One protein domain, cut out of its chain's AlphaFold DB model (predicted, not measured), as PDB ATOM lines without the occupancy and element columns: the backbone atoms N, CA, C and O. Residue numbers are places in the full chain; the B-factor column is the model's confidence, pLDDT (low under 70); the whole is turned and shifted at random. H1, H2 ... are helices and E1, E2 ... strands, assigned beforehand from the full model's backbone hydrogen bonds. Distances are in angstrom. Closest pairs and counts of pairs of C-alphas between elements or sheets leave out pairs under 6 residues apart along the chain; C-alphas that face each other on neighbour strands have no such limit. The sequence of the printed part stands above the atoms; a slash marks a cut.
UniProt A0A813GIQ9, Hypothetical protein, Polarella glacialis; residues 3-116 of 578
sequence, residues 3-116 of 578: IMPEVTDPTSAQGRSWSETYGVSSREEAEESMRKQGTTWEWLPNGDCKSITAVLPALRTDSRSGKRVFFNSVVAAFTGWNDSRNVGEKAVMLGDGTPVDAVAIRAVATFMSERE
ATOM      1  N   ILE A   3     368.475 303.806 337.023       91.94
ATOM      2  CA  ILE A   3     368.437 302.344 336.984       91.94
ATOM      3  C   ILE A   3     367.559 301.921 335.805       91.94
ATOM      4  O   ILE A   3     366.345 302.150 335.803       91.94
ATOM      5  N   MET A   4     368.192 301.334 334.794       91.81
ATOM      6  CA  MET A   4     367.562 300.833 333.573       91.81
ATOM      7  C   MET A   4     367.255 299.341 333.721       91.81
ATOM      8  O   MET A   4     368.120 298.604 334.195       91.81
ATOM      9  N   PRO A   5     366.061 298.883 333.311       92.12
ATOM     10  CA  PRO A   5     365.684 297.489 333.446       92.12
ATOM     11  C   PRO A   5     366.402 296.608 332.416       92.12
ATOM     12  O   PRO A   5     366.811 297.097 331.358       92.12
ATOM     13  N   GLU A   6     366.513 295.308 332.688       90.56
ATOM     14  CA  GLU A   6     366.991 294.337 331.687       90.56
ATOM     15  C   GLU A   6     366.042 294.196 330.496       90.56
ATOM     16  O   GLU A   6     366.468 294.125 329.343       90.56
ATOM     17  N   VAL A   7     364.741 294.228 330.774       89.31
ATOM     18  CA  VAL A   7     363.677 294.107 329.779       89.31
ATOM     19  C   VAL A   7     362.869 295.395 329.745       89.31
ATOM     20  O   VAL A   7     362.576 295.990 330.781       89.31
ATOM     21  N   THR A   8     362.503 295.834 328.544       87.38
ATOM     22  CA  THR A   8     361.690 297.030 328.332       87.38
ATOM     23  C   THR A   8     360.381 296.954 329.114       87.38
ATOM     24  O   THR A   8     359.552 296.072 328.898       87.38
ATOM     25  N   ASP A   9     360.204 297.917 330.018       82.19
ATOM     26  CA  ASP A   9     359.010 298.089 330.837       82.19
ATOM     27  C   ASP A   9     358.228 299.311 330.328       82.19
ATOM     28  O   ASP A   9     358.549 300.442 330.704       82.19
ATOM     29  N   PRO A  10     357.193 299.118 329.491       74.06
ATOM     30  CA  PRO A  10     356.421 300.216 328.914       74.06
ATOM     31  C   PRO A  10     355.569 300.969 329.948       74.06
ATOM     32  O   PRO A  10     354.971 301.990 329.606       74.06
ATOM     33  N   THR A  11     355.482 300.474 331.189       73.56
ATOM     34  CA  THR A  11     354.782 301.146 332.294       73.56
ATOM     35  C   THR A  11     355.691 302.093 333.081       73.56
ATOM     36  O   THR A  11     355.192 302.978 333.776       73.56
ATOM     37  N   SER A  12     357.014 301.967 332.930       75.81
ATOM     38  CA  SER A  12     357.994 302.889 333.505       75.81
ATOM     39  C   SER A  12     358.047 304.200 332.728       75.81
ATOM     40  O   SER A  12     357.975 304.232 331.498       75.81
ATOM     41  N   ALA A  13     358.267 305.298 333.450       68.69
ATOM     42  CA  ALA A  13     358.467 306.614 332.853       68.69
ATOM     43  C   ALA A  13     359.701 306.686 331.928       68.69
ATOM     44  O   ALA A  13     359.754 307.536 331.039       68.69
ATOM     45  N   GLN A  14     360.681 305.792 332.109       70.06
ATOM     46  CA  GLN A  14     361.854 305.673 331.235       70.06
ATOM     47  C   GLN A  14     361.612 304.726 330.054       70.06
ATOM     48  O   GLN A  14     362.179 304.926 328.981       70.06
ATOM     49  N   GLY A  15     360.748 303.725 330.233       71.56
ATOM     50  CA  GLY A  15     360.144 302.944 329.154       71.56
ATOM     51  C   GLY A  15     361.047 301.982 328.374       71.56
ATOM     52  O   GLY A  15     360.500 301.178 327.634       71.56
ATOM     53  N   ARG A  16     362.383 302.047 328.485       84.19
ATOM     54  CA  ARG A  16     363.344 301.242 327.694       84.19
ATOM     55  C   ARG A  16     364.299 300.451 328.577       84.19
ATOM     56  O   ARG A  16     364.690 300.949 329.633       84.19
ATOM     57  N   SER A  17     364.712 299.268 328.123       91.44
ATOM     58  CA  SER A  17     365.821 298.519 328.727       91.44
ATOM     59  C   SER A  17     367.171 299.218 328.536       91.44
ATOM     60  O   SER A  17     367.306 300.133 327.714       91.44
ATOM     61  N   TRP A  18     368.208 298.773 329.253       92.31
ATOM     62  CA  TRP A  18     369.582 299.205 328.963       92.31
ATOM     63  C   TRP A  18     370.007 298.830 327.531       92.31
ATOM     64  O   TRP A  18     370.646 299.640 326.863       92.31
ATOM     65  N   SER A  19     369.583 297.669 327.019       90.38
ATOM     66  CA  SER A  19     369.926 297.196 325.671       90.38
ATOM     67  C   SER A  19     369.350 298.100 324.578       90.38
ATOM     68  O   SER A  19     370.086 298.576 323.718       90.38
ATOM     69  N   GLU A  20     368.068 298.463 324.661       87.31
ATOM     70  CA  GLU A  20     367.447 299.422 323.737       87.31
ATOM     71  C   GLU A  20     367.977 300.850 323.905       87.31
ATOM     72  O   GLU A  20     367.999 301.629 322.952       87.31
ATOM     73  N   THR A  21     368.372 301.220 325.125       85.44
ATOM     74  CA  THR A  21     368.891 302.560 325.416       85.44
ATOM     75  C   THR A  21     370.251 302.791 324.767       85.44
ATOM     76  O   THR A  21     370.486 303.881 324.245       85.44
ATOM     77  N   TYR A  22     371.123 301.782 324.784       85.00
ATOM     78  CA  TYR A  22     372.440 301.839 324.144       85.00
ATOM     79  C   TYR A  22     372.439 301.308 322.703       85.00
ATOM     80  O   TYR A  22     373.421 301.499 321.996       85.00
ATOM     81  N   GLY A  23     371.343 300.697 322.240       87.81
ATOM     82  CA  GLY A  23     371.245 300.127 320.893       87.81
ATOM     83  C   GLY A  23     372.113 298.880 320.709       87.81
ATOM     84  O   GLY A  23     372.683 298.684 319.641       87.81
ATOM     85  N   VAL A  24     372.231 298.069 321.760       90.12
ATOM     86  CA  VAL A  24     373.161 296.936 321.865       90.12
ATOM     87  C   VAL A  24     372.428 295.640 322.183       90.12
ATOM     88  O   VAL A  24     371.296 295.650 322.670       90.12
ATOM     89  N   SER A  25     373.090 294.517 321.924       89.81
ATOM     90  CA  SER A  25     372.533 293.174 322.102       89.81
ATOM     91  C   SER A  25     373.122 292.408 323.291       89.81
ATOM     92  O   SER A  25     372.520 291.433 323.739       89.81
ATOM     93  N   SER A  26     374.256 292.861 323.835       92.94
ATOM     94  CA  SER A  26     374.969 292.214 324.943       92.94
ATOM     95  C   SER A  26     375.369 293.199 326.045       92.94
ATOM     96  O   SER A  26     375.376 294.418 325.846       92.94
ATOM     97  N   ARG A  27     375.694 292.674 327.237       94.38
ATOM     98  CA  ARG A  27     376.182 293.505 328.349       94.38
ATOM     99  C   ARG A  27     377.553 294.076 328.022       94.38
ATOM    100  O   ARG A  27     377.780 295.245 328.283       94.38
ATOM    101  N   GLU A  28     378.420 293.301 327.387       94.44
ATOM    102  CA  GLU A  28     379.767 293.703 326.983       94.44
ATOM    103  C   GLU A  28     379.730 294.901 326.018       94.44
ATOM    104  O   GLU A  28     380.472 295.869 326.188       94.44
ATOM    105  N   GLU A  29     378.808 294.887 325.049       91.44
ATOM    106  CA  GLU A  29     378.561 296.029 324.161       91.44
ATOM    107  C   GLU A  29     378.016 297.246 324.926       91.44
ATOM    108  O   GLU A  29     378.417 298.381 324.658       91.44
ATOM    109  N   ALA A  30     377.125 297.027 325.903       90.19
ATOM    110  CA  ALA A  30     376.611 298.097 326.757       90.19
ATOM    111  C   ALA A  30     377.724 298.730 327.605       90.19
ATOM    112  O   ALA A  30     377.794 299.953 327.714       90.19
ATOM    113  N   GLU A  31     378.611 297.917 328.181       95.12
ATOM    114  CA  GLU A  31     379.772 298.362 328.953       95.12
ATOM    115  C   GLU A  31     380.738 299.177 328.105       95.12
ATOM    116  O   GLU A  31     381.191 300.235 328.536       95.12
ATOM    117  N   GLU A  32     381.024 298.727 326.883       89.88
ATOM    118  CA  GLU A  32     381.849 299.483 325.945       89.88
ATOM    119  C   GLU A  32     381.197 300.820 325.578       89.88
ATOM    120  O   GLU A  32     381.848 301.865 325.628       89.88
ATOM    121  N   SER A  33     379.889 300.830 325.309       84.25
ATOM    122  CA  SER A  33     379.149 302.070 325.067       84.25
ATOM    123  C   SER A  33     379.189 303.016 326.274       84.25
ATOM    124  O   SER A  33     379.379 304.221 326.107       84.25
ATOM    125  N   MET A  34     379.008 302.506 327.495       90.62
ATOM    126  CA  MET A  34     379.047 303.317 328.717       90.62
ATOM    127  C   MET A  34     380.451 303.867 328.984       90.62
ATOM    128  O   MET A  34     380.586 305.053 329.293       90.62
ATOM    129  N   ARG A  35     381.490 303.051 328.773       91.38
ATOM    130  CA  ARG A  35     382.899 303.451 328.871       91.38
ATOM    131  C   ARG A  35     383.214 304.603 327.926       91.38
ATOM    132  O   ARG A  35     383.737 305.619 328.374       91.38
ATOM    133  N   LYS A  36     382.824 304.486 326.651       79.56
ATOM    134  CA  LYS A  36     383.000 305.546 325.641       79.56
ATOM    135  C   LYS A  36     382.316 306.858 326.028       79.56
ATOM    136  O   LYS A  36     382.814 307.926 325.703       79.56
ATOM    137  N   GLN A  37     381.194 306.788 326.741       81.12
ATOM    138  CA  GLN A  37     380.430 307.958 327.185       81.12
ATOM    139  C   GLN A  37     380.900 308.529 328.537       81.12
ATOM    140  O   GLN A  37     380.219 309.395 329.092       81.12
ATOM    141  N   GLY A  38     381.985 308.007 329.125       86.56
ATOM    142  CA  GLY A  38     382.426 308.380 330.475       86.56
ATOM    143  C   GLY A  38     381.379 308.086 331.556       86.56
ATOM    144  O   GLY A  38     381.355 308.727 332.605       86.56
ATOM    145  N   THR A  39     380.462 307.159 331.277       89.75
ATOM    146  CA  THR A  39     379.414 306.728 332.200       89.75
ATOM    147  C   THR A  39     379.990 305.660 333.116       89.75
ATOM    148  O   THR A  39     380.648 304.741 332.641       89.75
ATOM    149  N   THR A  40     379.728 305.744 334.417       93.12
ATOM    150  CA  THR A  40     379.993 304.644 335.353       93.12
ATOM    151  C   THR A  40     378.736 303.805 335.529       93.12
ATOM    152  O   THR A  40     377.617 304.313 335.405       93.12
ATOM    153  N   TRP A  41     378.903 302.511 335.791       96.44
ATOM    154  CA  TRP A  41     377.778 301.593 335.909       96.44
ATOM    155  C   TRP A  41     377.975 300.534 336.988       96.44
ATOM    156  O   TRP A  41     379.088 300.252 337.424       96.44
ATOM    157  N   GLU A  42     376.855 299.957 337.406       96.69
ATOM    158  CA  GLU A  42     376.749 298.862 338.360       96.69
ATOM    159  C   GLU A  42     375.627 297.928 337.880       96.69
ATOM    160  O   GLU A  42     374.476 298.352 337.732       96.69
ATOM    161  N   TRP A  43     375.961 296.663 337.618       96.38
ATOM    162  CA  TRP A  43     374.973 295.629 337.307       96.38
ATOM    163  C   TRP A  43     374.329 295.123 338.594       96.38
ATOM    164  O   TRP A  43     375.020 294.700 339.520       96.38
ATOM    165  N   LEU A  44     373.002 295.147 338.648       95.00
ATOM    166  CA  LEU A  44     372.231 294.692 339.799       95.00
ATOM    167  C   LEU A  44     371.919 293.185 339.693       95.00
ATOM    168  O   LEU A  44     371.859 292.644 338.584       95.00
ATOM    169  N   PRO A  45     371.673 292.478 340.818       92.00
ATOM    170  CA  PRO A  45     371.420 291.030 340.814       92.00
ATOM    171  C   PRO A  45     370.227 290.580 339.958       92.00
ATOM    172  O   PRO A  45     370.166 289.428 339.544       92.00
ATOM    173  N   ASN A  46     369.278 291.481 339.700       90.69
ATOM    174  CA  ASN A  46     368.097 291.245 338.871       90.69
ATOM    175  C   ASN A  46     368.323 291.529 337.372       90.69
ATOM    176  O   ASN A  46     367.358 291.492 336.618       90.69
ATOM    177  N   GLY A  47     369.555 291.839 336.955       91.56
ATOM    178  CA  GLY A  47     369.915 292.130 335.563       91.56
ATOM    179  C   GLY A  47     369.783 293.597 335.143       91.56
ATOM    180  O   GLY A  47     370.164 293.954 334.025       91.56
ATOM    181  N   ASP A  48     369.303 294.462 336.036       94.12
ATOM    182  CA  ASP A  48     369.200 295.899 335.790       94.12
ATOM    183  C   ASP A  48     370.584 296.570 335.783       94.12
ATOM    184  O   ASP A  48     371.537 296.111 336.413       94.12
ATOM    185  N   CYS A  49     370.683 297.710 335.100       95.00
ATOM    186  CA  CYS A  49     371.898 298.515 335.031       95.00
ATOM    187  C   CYS A  49     371.681 299.862 335.712       95.00
ATOM    188  O   CYS A  49     370.897 300.694 335.244       95.00
ATOM    189  N   LYS A  50     372.403 300.111 336.801       94.44
ATOM    190  CA  LYS A  50     372.492 301.436 337.407       94.44
ATOM    191  C   LYS A  50     373.621 302.207 336.736       94.44
ATOM    192  O   LYS A  50     374.763 301.781 336.803       94.44
ATOM    193  N   SER A  51     373.316 303.353 336.131       92.44
ATOM    194  CA  SER A  51     374.275 304.175 335.384       92.44
ATOM    195  C   SER A  51     374.358 305.608 335.919       92.44
ATOM    196  O   SER A  51     373.328 306.244 336.190       92.44
ATOM    197  N   ILE A  52     375.567 306.165 335.987       90.94
ATOM    198  CA  ILE A  52     375.842 307.579 336.266       90.94
ATOM    199  C   ILE A  52     376.610 308.146 335.072       90.94
ATOM    200  O   ILE A  52     377.726 307.730 334.793       90.94
ATOM    201  N   THR A  53     375.990 309.072 334.346       88.62
ATOM    202  CA  THR A  53     376.589 309.703 333.163       88.62
ATOM    203  C   THR A  53     377.769 310.598 333.540       88.62
ATOM    204  O   THR A  53     377.832 311.080 334.671       88.62
ATOM    205  N   ALA A  54     378.638 310.898 332.572       87.00
ATOM    206  CA  ALA A  54     379.670 311.920 332.723       87.00
ATOM    207  C   ALA A  54     379.088 313.284 333.149       87.00
ATOM    208  O   ALA A  54     377.906 313.582 332.931       87.00
ATOM    209  N   VAL A  55     379.935 314.128 333.742       87.69
ATOM    210  CA  VAL A  55     379.575 315.506 334.099       87.69
ATOM    211  C   VAL A  55     379.377 316.315 332.817       87.69
ATOM    212  O   VAL A  55     380.262 316.380 331.968       87.69
ATOM    213  N   LEU A  56     378.211 316.949 332.680       83.81
ATOM    214  CA  LEU A  56     377.859 317.767 331.520       83.81
ATOM    215  C   LEU A  56     377.666 319.233 331.927       83.81
ATOM    216  O   LEU A  56     377.127 319.501 333.004       83.81
ATOM    217  N   PRO A  57     378.034 320.201 331.067       85.06
ATOM    218  CA  PRO A  57     377.779 321.607 331.344       85.06
ATOM    219  C   PRO A  57     376.271 321.889 331.324       85.06
ATOM    220  O   PRO A  57     375.582 321.588 330.347       85.06
ATOM    221  N   ALA A  58     375.765 322.504 332.397       81.75
ATOM    222  CA  ALA A  58     374.355 322.888 332.519       81.75
ATOM    223  C   ALA A  58     373.967 324.051 331.587       81.75
ATOM    224  O   ALA A  58     372.793 324.222 331.266       81.75
ATOM    225  N   LEU A  59     374.950 324.843 331.146       85.38
ATOM    226  CA  LEU A  59     374.788 325.946 330.202       85.38
ATOM    227  C   LEU A  59     375.721 325.743 329.009       85.38
ATOM    228  O   LEU A  59     376.882 325.379 329.182       85.38
ATOM    229  N   ARG A  60     375.226 326.011 327.803       83.19
ATOM    230  CA  ARG A  60     376.011 326.028 326.560       83.19
ATOM    231  C   ARG A  60     375.734 327.325 325.808       83.19
ATOM    232  O   ARG A  60     374.712 327.956 326.051       83.19
ATOM    233  N   THR A  61     376.610 327.715 324.893       81.25
ATOM    234  CA  THR A  61     376.360 328.840 323.980       81.25
ATOM    235  C   THR A  61     376.074 328.277 322.596       81.25
ATOM    236  O   THR A  61     376.882 327.518 322.067       81.25
ATOM    237  N   ASP A  62     374.921 328.611 322.017       77.38
ATOM    238  CA  ASP A  62     374.620 328.278 320.624       77.38
ATOM    239  C   ASP A  62     375.487 329.156 319.714       77.38
ATOM    240  O   ASP A  62     375.371 330.381 319.729       77.38
ATOM    241  N   SER A  63     376.373 328.533 318.938       72.94
ATOM    242  CA  SER A  63     377.369 329.227 318.110       72.94
ATOM    243  C   SER A  63     376.761 330.048 316.972       72.94
ATOM    244  O   SER A  63     377.374 331.011 316.528       72.94
ATOM    245  N   ARG A  64     375.549 329.705 316.517       76.06
ATOM    246  CA  ARG A  64     374.852 330.420 315.436       76.06
ATOM    247  C   ARG A  64     374.219 331.723 315.915       76.06
ATOM    248  O   ARG A  64     374.223 332.706 315.187       76.06
ATOM    249  N   SER A  65     373.641 331.729 317.115       77.81
ATOM    250  CA  SER A  65     372.889 332.874 317.650       77.81
ATOM    251  C   SER A  65     373.583 333.616 318.794       77.81
ATOM    252  O   SER A  65     373.089 334.658 319.224       77.81
ATOM    253  N   GLY A  66     374.672 333.070 319.342       80.06
ATOM    254  CA  GLY A  66     375.363 333.592 320.527       80.06
ATOM    255  C   GLY A  66     374.566 333.459 321.831       80.06
ATOM    256  O   GLY A  66     375.000 333.934 322.882       80.06
ATOM    257  N   LYS A  67     373.384 332.828 321.803       81.94
ATOM    258  CA  LYS A  67     372.510 332.707 322.975       81.94
ATOM    259  C   LYS A  67     373.011 331.623 323.919       81.94
ATOM    260  O   LYS A  67     373.366 330.524 323.496       81.94
ATOM    261  N   ARG A  68     372.956 331.902 325.223       85.62
ATOM    262  CA  ARG A  68     373.149 330.875 326.252       85.62
ATOM    263  C   ARG A  68     371.894 330.013 326.363       85.62
ATOM    264  O   ARG A  68     370.800 330.540 326.549       85.62
ATOM    265  N   VAL A  69     372.073 328.703 326.275       85.88
ATOM    266  CA  VAL A  69     371.028 327.681 326.359       85.88
ATOM    267  C   VAL A  69     371.261 326.789 327.574       85.88
ATOM    268  O   VAL A  69     372.400 326.549 327.974       85.88
ATOM    269  N   PHE A  70     370.175 326.312 328.177       84.19
ATOM    270  CA  PHE A  70     370.194 325.491 329.388       84.19
ATOM    271  C   PHE A  70     369.958 324.014 329.059       84.19
ATOM    272  O   PHE A  70     369.107 323.689 328.227       84.19
ATOM    273  N   PHE A  71     370.687 323.114 329.726       74.44
ATOM    274  CA  PHE A  71     370.545 321.669 329.561       74.44
ATOM    275  C   PHE A  71     369.231 321.174 330.182       74.44
ATOM    276  O   PHE A  71     369.134 320.772 331.341       74.44
ATOM    277  N   ASN A  72     368.188 321.222 329.364       68.69
ATOM    278  CA  ASN A  72     366.789 321.051 329.748       68.69
ATOM    279  C   ASN A  72     366.409 319.656 330.286       68.69
ATOM    280  O   ASN A  72     365.407 319.528 330.989       68.69
ATOM    281  N   SER A  73     367.204 318.617 330.009       78.00
ATOM    282  CA  SER A  73     366.904 317.239 330.429       78.00
ATOM    283  C   SER A  73     367.012 317.035 331.944       78.00
ATOM    284  O   SER A  73     366.460 316.069 332.467       78.00
ATOM    285  N   VAL A  74     367.640 317.974 332.665       85.31
ATOM    286  CA  VAL A  74     367.684 317.994 334.136       85.31
ATOM    287  C   VAL A  74     366.277 318.020 334.736       85.31
ATOM    288  O   VAL A  74     365.985 317.240 335.637       85.31
ATOM    289  N   VAL A  75     365.381 318.860 334.210       86.75
ATOM    290  CA  VAL A  75     364.012 318.983 334.737       86.75
ATOM    291  C   VAL A  75     363.202 317.724 334.443       86.75
ATOM    292  O   VAL A  75     362.484 317.242 335.317       86.75
ATOM    293  N   ALA A  76     363.353 317.157 333.244       81.56
ATOM    294  CA  ALA A  76     362.683 315.918 332.857       81.56
ATOM    295  C   ALA A  76     363.124 314.728 333.725       81.56
ATOM    296  O   ALA A  76     362.278 313.963 334.179       81.56
ATOM    297  N   ALA A  77     364.423 314.594 334.005       85.56
ATOM    298  CA  ALA A  77     364.928 313.555 334.899       85.56
ATOM    299  C   ALA A  77     364.450 313.774 336.343       85.56
ATOM    300  O   ALA A  77     363.929 312.851 336.966       85.56
ATOM    301  N   PHE A  78     364.552 315.011 336.843       88.94
ATOM    302  CA  PHE A  78     364.178 315.363 338.214       88.94
ATOM    303  C   PHE A  78     362.685 315.152 338.505       88.94
ATOM    304  O   PHE A  78     362.318 314.636 339.558       88.94
ATOM    305  N   THR A  79     361.812 315.542 337.575       85.38
ATOM    306  CA  THR A  79     360.353 315.478 337.771       85.38
ATOM    307  C   THR A  79     359.725 314.191 337.237       85.38
ATOM    308  O   THR A  79     358.682 313.769 337.734       85.38
ATOM    309  N   GLY A  80     360.337 313.564 336.228       79.50
ATOM    310  CA  GLY A  80     359.702 312.525 335.423       79.50
ATOM    311  C   GLY A  80     360.224 311.109 335.639       79.50
ATOM    312  O   GLY A  80     359.479 310.171 335.379       79.50
ATOM    313  N   TRP A  81     361.455 310.901 336.118       83.00
ATOM    314  CA  TRP A  81     362.018 309.550 336.297       83.00
ATOM    315  C   TRP A  81     361.588 308.917 337.622       83.00
ATOM    316  O   TRP A  81     362.415 308.584 338.467       83.00
ATOM    317  N   ASN A  82     360.276 308.776 337.801       85.81
ATOM    318  CA  ASN A  82     359.677 308.142 338.967       85.81
ATOM    319  C   ASN A  82     359.043 306.811 338.556       85.81
ATOM    320  O   ASN A  82     358.072 306.780 337.803       85.81
ATOM    321  N   ASP A  83     359.606 305.714 339.049       84.94
ATOM    322  CA  ASP A  83     359.067 304.358 338.925       84.94
ATOM    323  C   ASP A  83     359.501 303.519 340.140       84.94
ATOM    324  O   ASP A  83     360.053 304.050 341.104       84.94
ATOM    325  N   SER A  84     359.247 302.208 340.138       86.00
ATOM    326  CA  SER A  84     359.647 301.333 341.251       86.00
ATOM    327  C   SER A  84     361.165 301.261 341.477       86.00
ATOM    328  O   SER A  84     361.596 300.820 342.541       86.00
ATOM    329  N   ARG A  85     361.973 301.685 340.497       87.75
ATOM    330  CA  ARG A  85     363.440 301.609 340.489       87.75
ATOM    331  C   ARG A  85     364.095 302.983 340.671       87.75
ATOM    332  O   ARG A  85     365.233 303.063 341.122       87.75
ATOM    333  N   ASN A  86     363.405 304.066 340.322       88.12
ATOM    334  CA  ASN A  86     363.979 305.403 340.208       88.12
ATOM    335  C   ASN A  86     363.175 306.445 340.983       88.12
ATOM    336  O   ASN A  86     361.947 306.465 340.949       88.12
ATOM    337  N   VAL A  87     363.903 307.351 341.635       89.38
ATOM    338  CA  VAL A  87     363.354 308.540 342.290       89.38
ATOM    339  C   VAL A  87     363.943 309.757 341.591       89.38
ATOM    340  O   VAL A  87     365.146 310.000 341.705       89.38
ATOM    341  N   GLY A  88     363.109 310.522 340.887       87.12
ATOM    342  CA  GLY A  88     363.543 311.640 340.048       87.12
ATOM    343  C   GLY A  88     364.370 312.676 340.812       87.12
ATOM    344  O   GLY A  88     365.431 313.085 340.348       87.12
ATOM    345  N   GLU A  89     363.988 313.001 342.050       88.44
ATOM    346  CA  GLU A  89     364.723 313.963 342.890       88.44
ATOM    347  C   GLU A  89     366.160 313.528 343.224       88.44
ATOM    348  O   GLU A  89     366.987 314.353 343.600       88.44
ATOM    349  N   LYS A  90     366.480 312.238 343.057       87.50
ATOM    350  CA  LYS A  90     367.824 311.667 343.233       87.50
ATOM    351  C   LYS A  90     368.528 311.387 341.901       87.50
ATOM    352  O   LYS A  90     369.665 310.918 341.891       87.50
ATOM    353  N   ALA A  91     367.866 311.629 340.770       87.88
ATOM    354  CA  ALA A  91     368.391 311.313 339.447       87.88
ATOM    355  C   ALA A  91     369.438 312.327 338.962       87.88
ATOM    356  O   ALA A  91     370.280 311.982 338.128       87.88
ATOM    357  N   VAL A  92     369.416 313.555 339.485       88.25
ATOM    358  CA  VAL A  92     370.312 314.645 339.075       88.25
ATOM    359  C   VAL A  92     371.178 315.090 340.251       88.25
ATOM    360  O   VAL A  92     370.683 315.294 341.355       88.25
ATOM    361  N   MET A  93     372.473 315.255 339.993       89.31
ATOM    362  CA  MET A  93     373.475 315.750 340.941       89.31
ATOM    363  C   MET A  93     374.307 316.841 340.259       89.31
ATOM    364  O   MET A  93     374.353 316.905 339.026       89.31
ATOM    365  N   LEU A  94     374.948 317.699 341.047       88.19
ATOM    366  CA  LEU A  94     375.951 318.648 340.573       88.19
ATOM    367  C   LEU A  94     377.250 317.916 340.193       88.19
ATOM    368  O   LEU A  94     377.436 316.740 340.506       88.19
ATOM    369  N   GLY A  95     378.152 318.608 339.488       85.00
ATOM    370  CA  GLY A  95     379.408 318.020 338.995       85.00
ATOM    371  C   GLY A  95     380.363 317.537 340.095       85.00
ATOM    372  O   GLY A  95     381.236 316.723 339.822       85.00
ATOM    373  N   ASP A  96     380.170 318.001 341.329       87.25
ATOM    374  CA  ASP A  96     380.884 317.555 342.531       87.25
ATOM    375  C   ASP A  96     380.195 316.378 343.256       87.25
ATOM    376  O   ASP A  96     380.675 315.916 344.289       87.25
ATOM    377  N   GLY A  97     379.071 315.883 342.725       85.44
ATOM    378  CA  GLY A  97     378.286 314.786 343.292       85.44
ATOM    379  C   GLY A  97     377.256 315.203 344.345       85.44
ATOM    380  O   GLY A  97     376.520 314.346 344.835       85.44
ATOM    381  N   THR A  98     377.150 316.490 344.691       89.56
ATOM    382  CA  THR A  98     376.130 316.961 345.640       89.56
ATOM    383  C   THR A  98     374.728 316.984 345.005       89.56
ATOM    384  O   THR A  98     374.597 317.149 343.786       89.56
ATOM    385  N   PRO A  99     373.641 316.793 345.781       87.62
ATOM    386  CA  PRO A  99     372.282 316.880 345.249       87.62
ATOM    387  C   PRO A  99     371.973 318.270 344.688       87.62
ATOM    388  O   PRO A  99     372.383 319.284 345.248       87.62
ATOM    389  N   VAL A 100     371.194 318.323 343.608       88.56
ATOM    390  CA  VAL A 100     370.673 319.598 343.096       88.56
ATOM    391  C   VAL A 100     369.664 320.213 344.072       88.56
ATOM    392  O   VAL A 100     368.909 319.498 344.729       88.56
ATOM    393  N   ASP A 101     369.611 321.545 344.138       90.44
ATOM    394  CA  ASP A 101     368.606 322.251 344.937       90.44
ATOM    395  C   ASP A 101     367.201 322.004 344.365       90.44
ATOM    396  O   ASP A 101     366.823 322.512 343.304       90.44
ATOM    397  N   ALA A 102     366.409 321.219 345.095       90.56
ATOM    398  CA  ALA A 102     365.050 320.862 344.716       90.56
ATOM    399  C   ALA A 102     364.129 322.085 344.560       90.56
ATOM    400  O   ALA A 102     363.226 322.059 343.721       90.56
ATOM    401  N   VAL A 103     364.337 323.153 345.338       92.75
ATOM    402  CA  VAL A 103     363.553 324.391 345.230       92.75
ATOM    403  C   VAL A 103     363.880 325.088 343.913       92.75
ATOM    404  O   VAL A 103     362.968 325.464 343.174       92.75
ATOM    405  N   ALA A 104     365.166 325.180 343.569       90.12
ATOM    406  CA  ALA A 104     365.612 325.772 342.313       90.12
ATOM    407  C   ALA A 104     365.096 324.995 341.091       90.12
ATOM    408  O   ALA A 104     364.540 325.594 340.171       90.12
ATOM    409  N   ILE A 105     365.206 323.660 341.084       89.88
ATOM    410  CA  ILE A 105     364.723 322.849 339.953       89.88
ATOM    411  C   ILE A 105     363.202 322.949 339.793       89.88
ATOM    412  O   ILE A 105     362.714 323.052 338.665       89.88
ATOM    413  N   ARG A 106     362.438 322.988 340.894       91.81
ATOM    414  CA  ARG A 106     360.985 323.219 340.829       91.81
ATOM    415  C   ARG A 106     360.647 324.610 340.290       91.81
ATOM    416  O   ARG A 106     359.733 324.718 339.480       91.81
ATOM    417  N   ALA A 107     361.395 325.650 340.661       92.31
ATOM    418  CA  ALA A 107     361.208 326.988 340.099       92.31
ATOM    419  C   ALA A 107     361.467 327.019 338.581       92.31
ATOM    420  O   ALA A 107     360.692 327.620 337.835       92.31
ATOM    421  N   VAL A 108     362.503 326.316 338.109       88.75
ATOM    422  CA  VAL A 108     362.782 326.159 336.672       88.75
ATOM    423  C   VAL A 108     361.645 325.402 335.972       88.75
ATOM    424  O   VAL A 108     361.196 325.830 334.911       88.75
ATOM    425  N   ALA A 109     361.120 324.330 336.576       88.00
ATOM    426  CA  ALA A 109     359.979 323.590 336.034       88.00
ATOM    427  C   ALA A 109     358.722 324.471 335.895       88.00
ATOM    428  O   ALA A 109     358.082 324.459 334.843       88.00
ATOM    429  N   THR A 110     358.405 325.284 336.911       91.19
ATOM    430  CA  THR A 110     357.306 326.262 336.854       91.19
ATOM    431  C   THR A 110     357.533 327.284 335.744       91.19
ATOM    432  O   THR A 110     356.656 327.480 334.907       91.19
ATOM    433  N   PHE A 111     358.732 327.870 335.665       90.19
ATOM    434  CA  PHE A 111     359.089 328.832 334.619       90.19
ATOM    435  C   PHE A 111     358.902 328.259 333.206       90.19
ATOM    436  O   PHE A 111     358.434 328.963 332.308       90.19
ATOM    437  N   MET A 112     359.275 326.989 333.012       87.12
ATOM    438  CA  MET A 112     359.122 326.273 331.745       87.12
ATOM    439  C   MET A 112     357.651 326.012 331.420       87.12
ATOM    440  O   MET A 112     357.251 326.226 330.280       87.12
ATOM    441  N   SER A 113     356.848 325.608 332.408       85.94
ATOM    442  CA  SER A 113     355.407 325.387 332.237       85.94
ATOM    443  C   SER A 113     354.661 326.680 331.896       85.94
ATOM    444  O   SER A 113     353.836 326.679 330.993       85.94
ATOM    445  N   GLU A 114     354.993 327.808 332.526       91.56
ATOM    446  CA  GLU A 114     354.382 329.116 332.224       91.56
ATOM    447  C   GLU A 114     354.662 329.618 330.799       91.56
ATOM    448  O   GLU A 114     353.950 330.480 330.286       91.56
ATOM    449  N   ARG A 115     355.732 329.119 330.170       88.44
ATOM    450  CA  ARG A 115     356.197 329.529 328.836       88.44
ATOM    451  C   ARG A 115     355.991 328.453 327.783       88.44
ATOM    452  O   ARG A 115     356.453 328.615 326.651       88.44
ATOM    453  N   GLU A 116     355.331 327.356 328.136       88.00
ATOM    454  CA  GLU A 116     355.054 326.303 327.178       88.00
ATOM    455  C   GLU A 116     354.016 326.767 326.151       88.00
ATOM    456  O   GLU A 116     353.069 327.494 326.454       88.00
TER     457      GLU A 116
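This is residues 3 to 116 of the 578 residues of the protein "Hypothetical protein" of Polarella glacialis (UniProt A0A813GIQ9). Two loosely joined groups make this domain: in one, the hairpin E1-E2 has H2 over one face and H1 next to H2; in the other, H3 and H4 pack about perpendicular to each other, with a second small hairpin, E3-E4, leading into H3. The turn of that second hairpin, residues 62 to 67, sticks out, and a long unnamed stretch, residues 81 to 101, joins H3 to H4. The printed part has 114 residues, with named elements in the order H1 H2 E1 E2 E3 E4 H3 H4; the class is mixed, helices and strands, with under half of the residues in named elements. Each hairpin is an antiparallel sheet of two strands. The whole is only just compact, close to loose, with a radius of gyration of the C-alphas of 15.8 A and spans of 41 by 31 by 27 A.

Start at residues 3 to 4, which pair antiparallel with residues 49 to 50 of E2, residues 49 to 52. Go on to H1, residues 18 to 22; it touches H2, residues 27 to 36, where the closest C-alphas, of Tyr 22 and Ala 30, are 6.2 A apart. The closest C-alphas of H2 and E1, residues 40 to 43, are those of Met 34 and Thr 40, 6.8 A apart. H2 and E2 are near each other, with 5 pairs of C-alphas within 10 A. E1 and E2 form a hairpin at 163 degrees; look for N 40 and O 52, 2.8 A apart and within hydrogen-bond range. E3, residues 59 to 61, is apart from E2 and forms a hairpin with E4, residues 68 to 70, at 145 degrees, with N 60 and O 69 within hydrogen-bond range at 2.9 A. H3, residues 73 to 80, touches residues 105 to 109 of H4, residues 102 to 114, about perpendicular at 83 degrees; the closest C-alphas, of Val 75 and Ala 109, are 6.3 A apart. In H1, H2, H3 and H4, every O i to N i+4 pair is within hydrogen-bond range.

Find C-alpha 18 at (369.582, 299.205, 328.963), where H1 begins; it spans 6.2 A. H2 runs 14.1 A, E1 10.5 A, E2 10.0 A, E3 7.0 A, E4 6.9 A and H3 10.0 A. H4 runs 18.4 A to C-alpha 114 at (354.382, 329.116, 332.224).

The two C-alphas farthest apart, of Pro 45 and Ser 65, are 47.9 A apart. The printed part has no cut, and the link from H3 to H4 is long, at 21 residues. The mean pLDDT of the printed part is 86.8; look at residues 13 and 72 for values under 70.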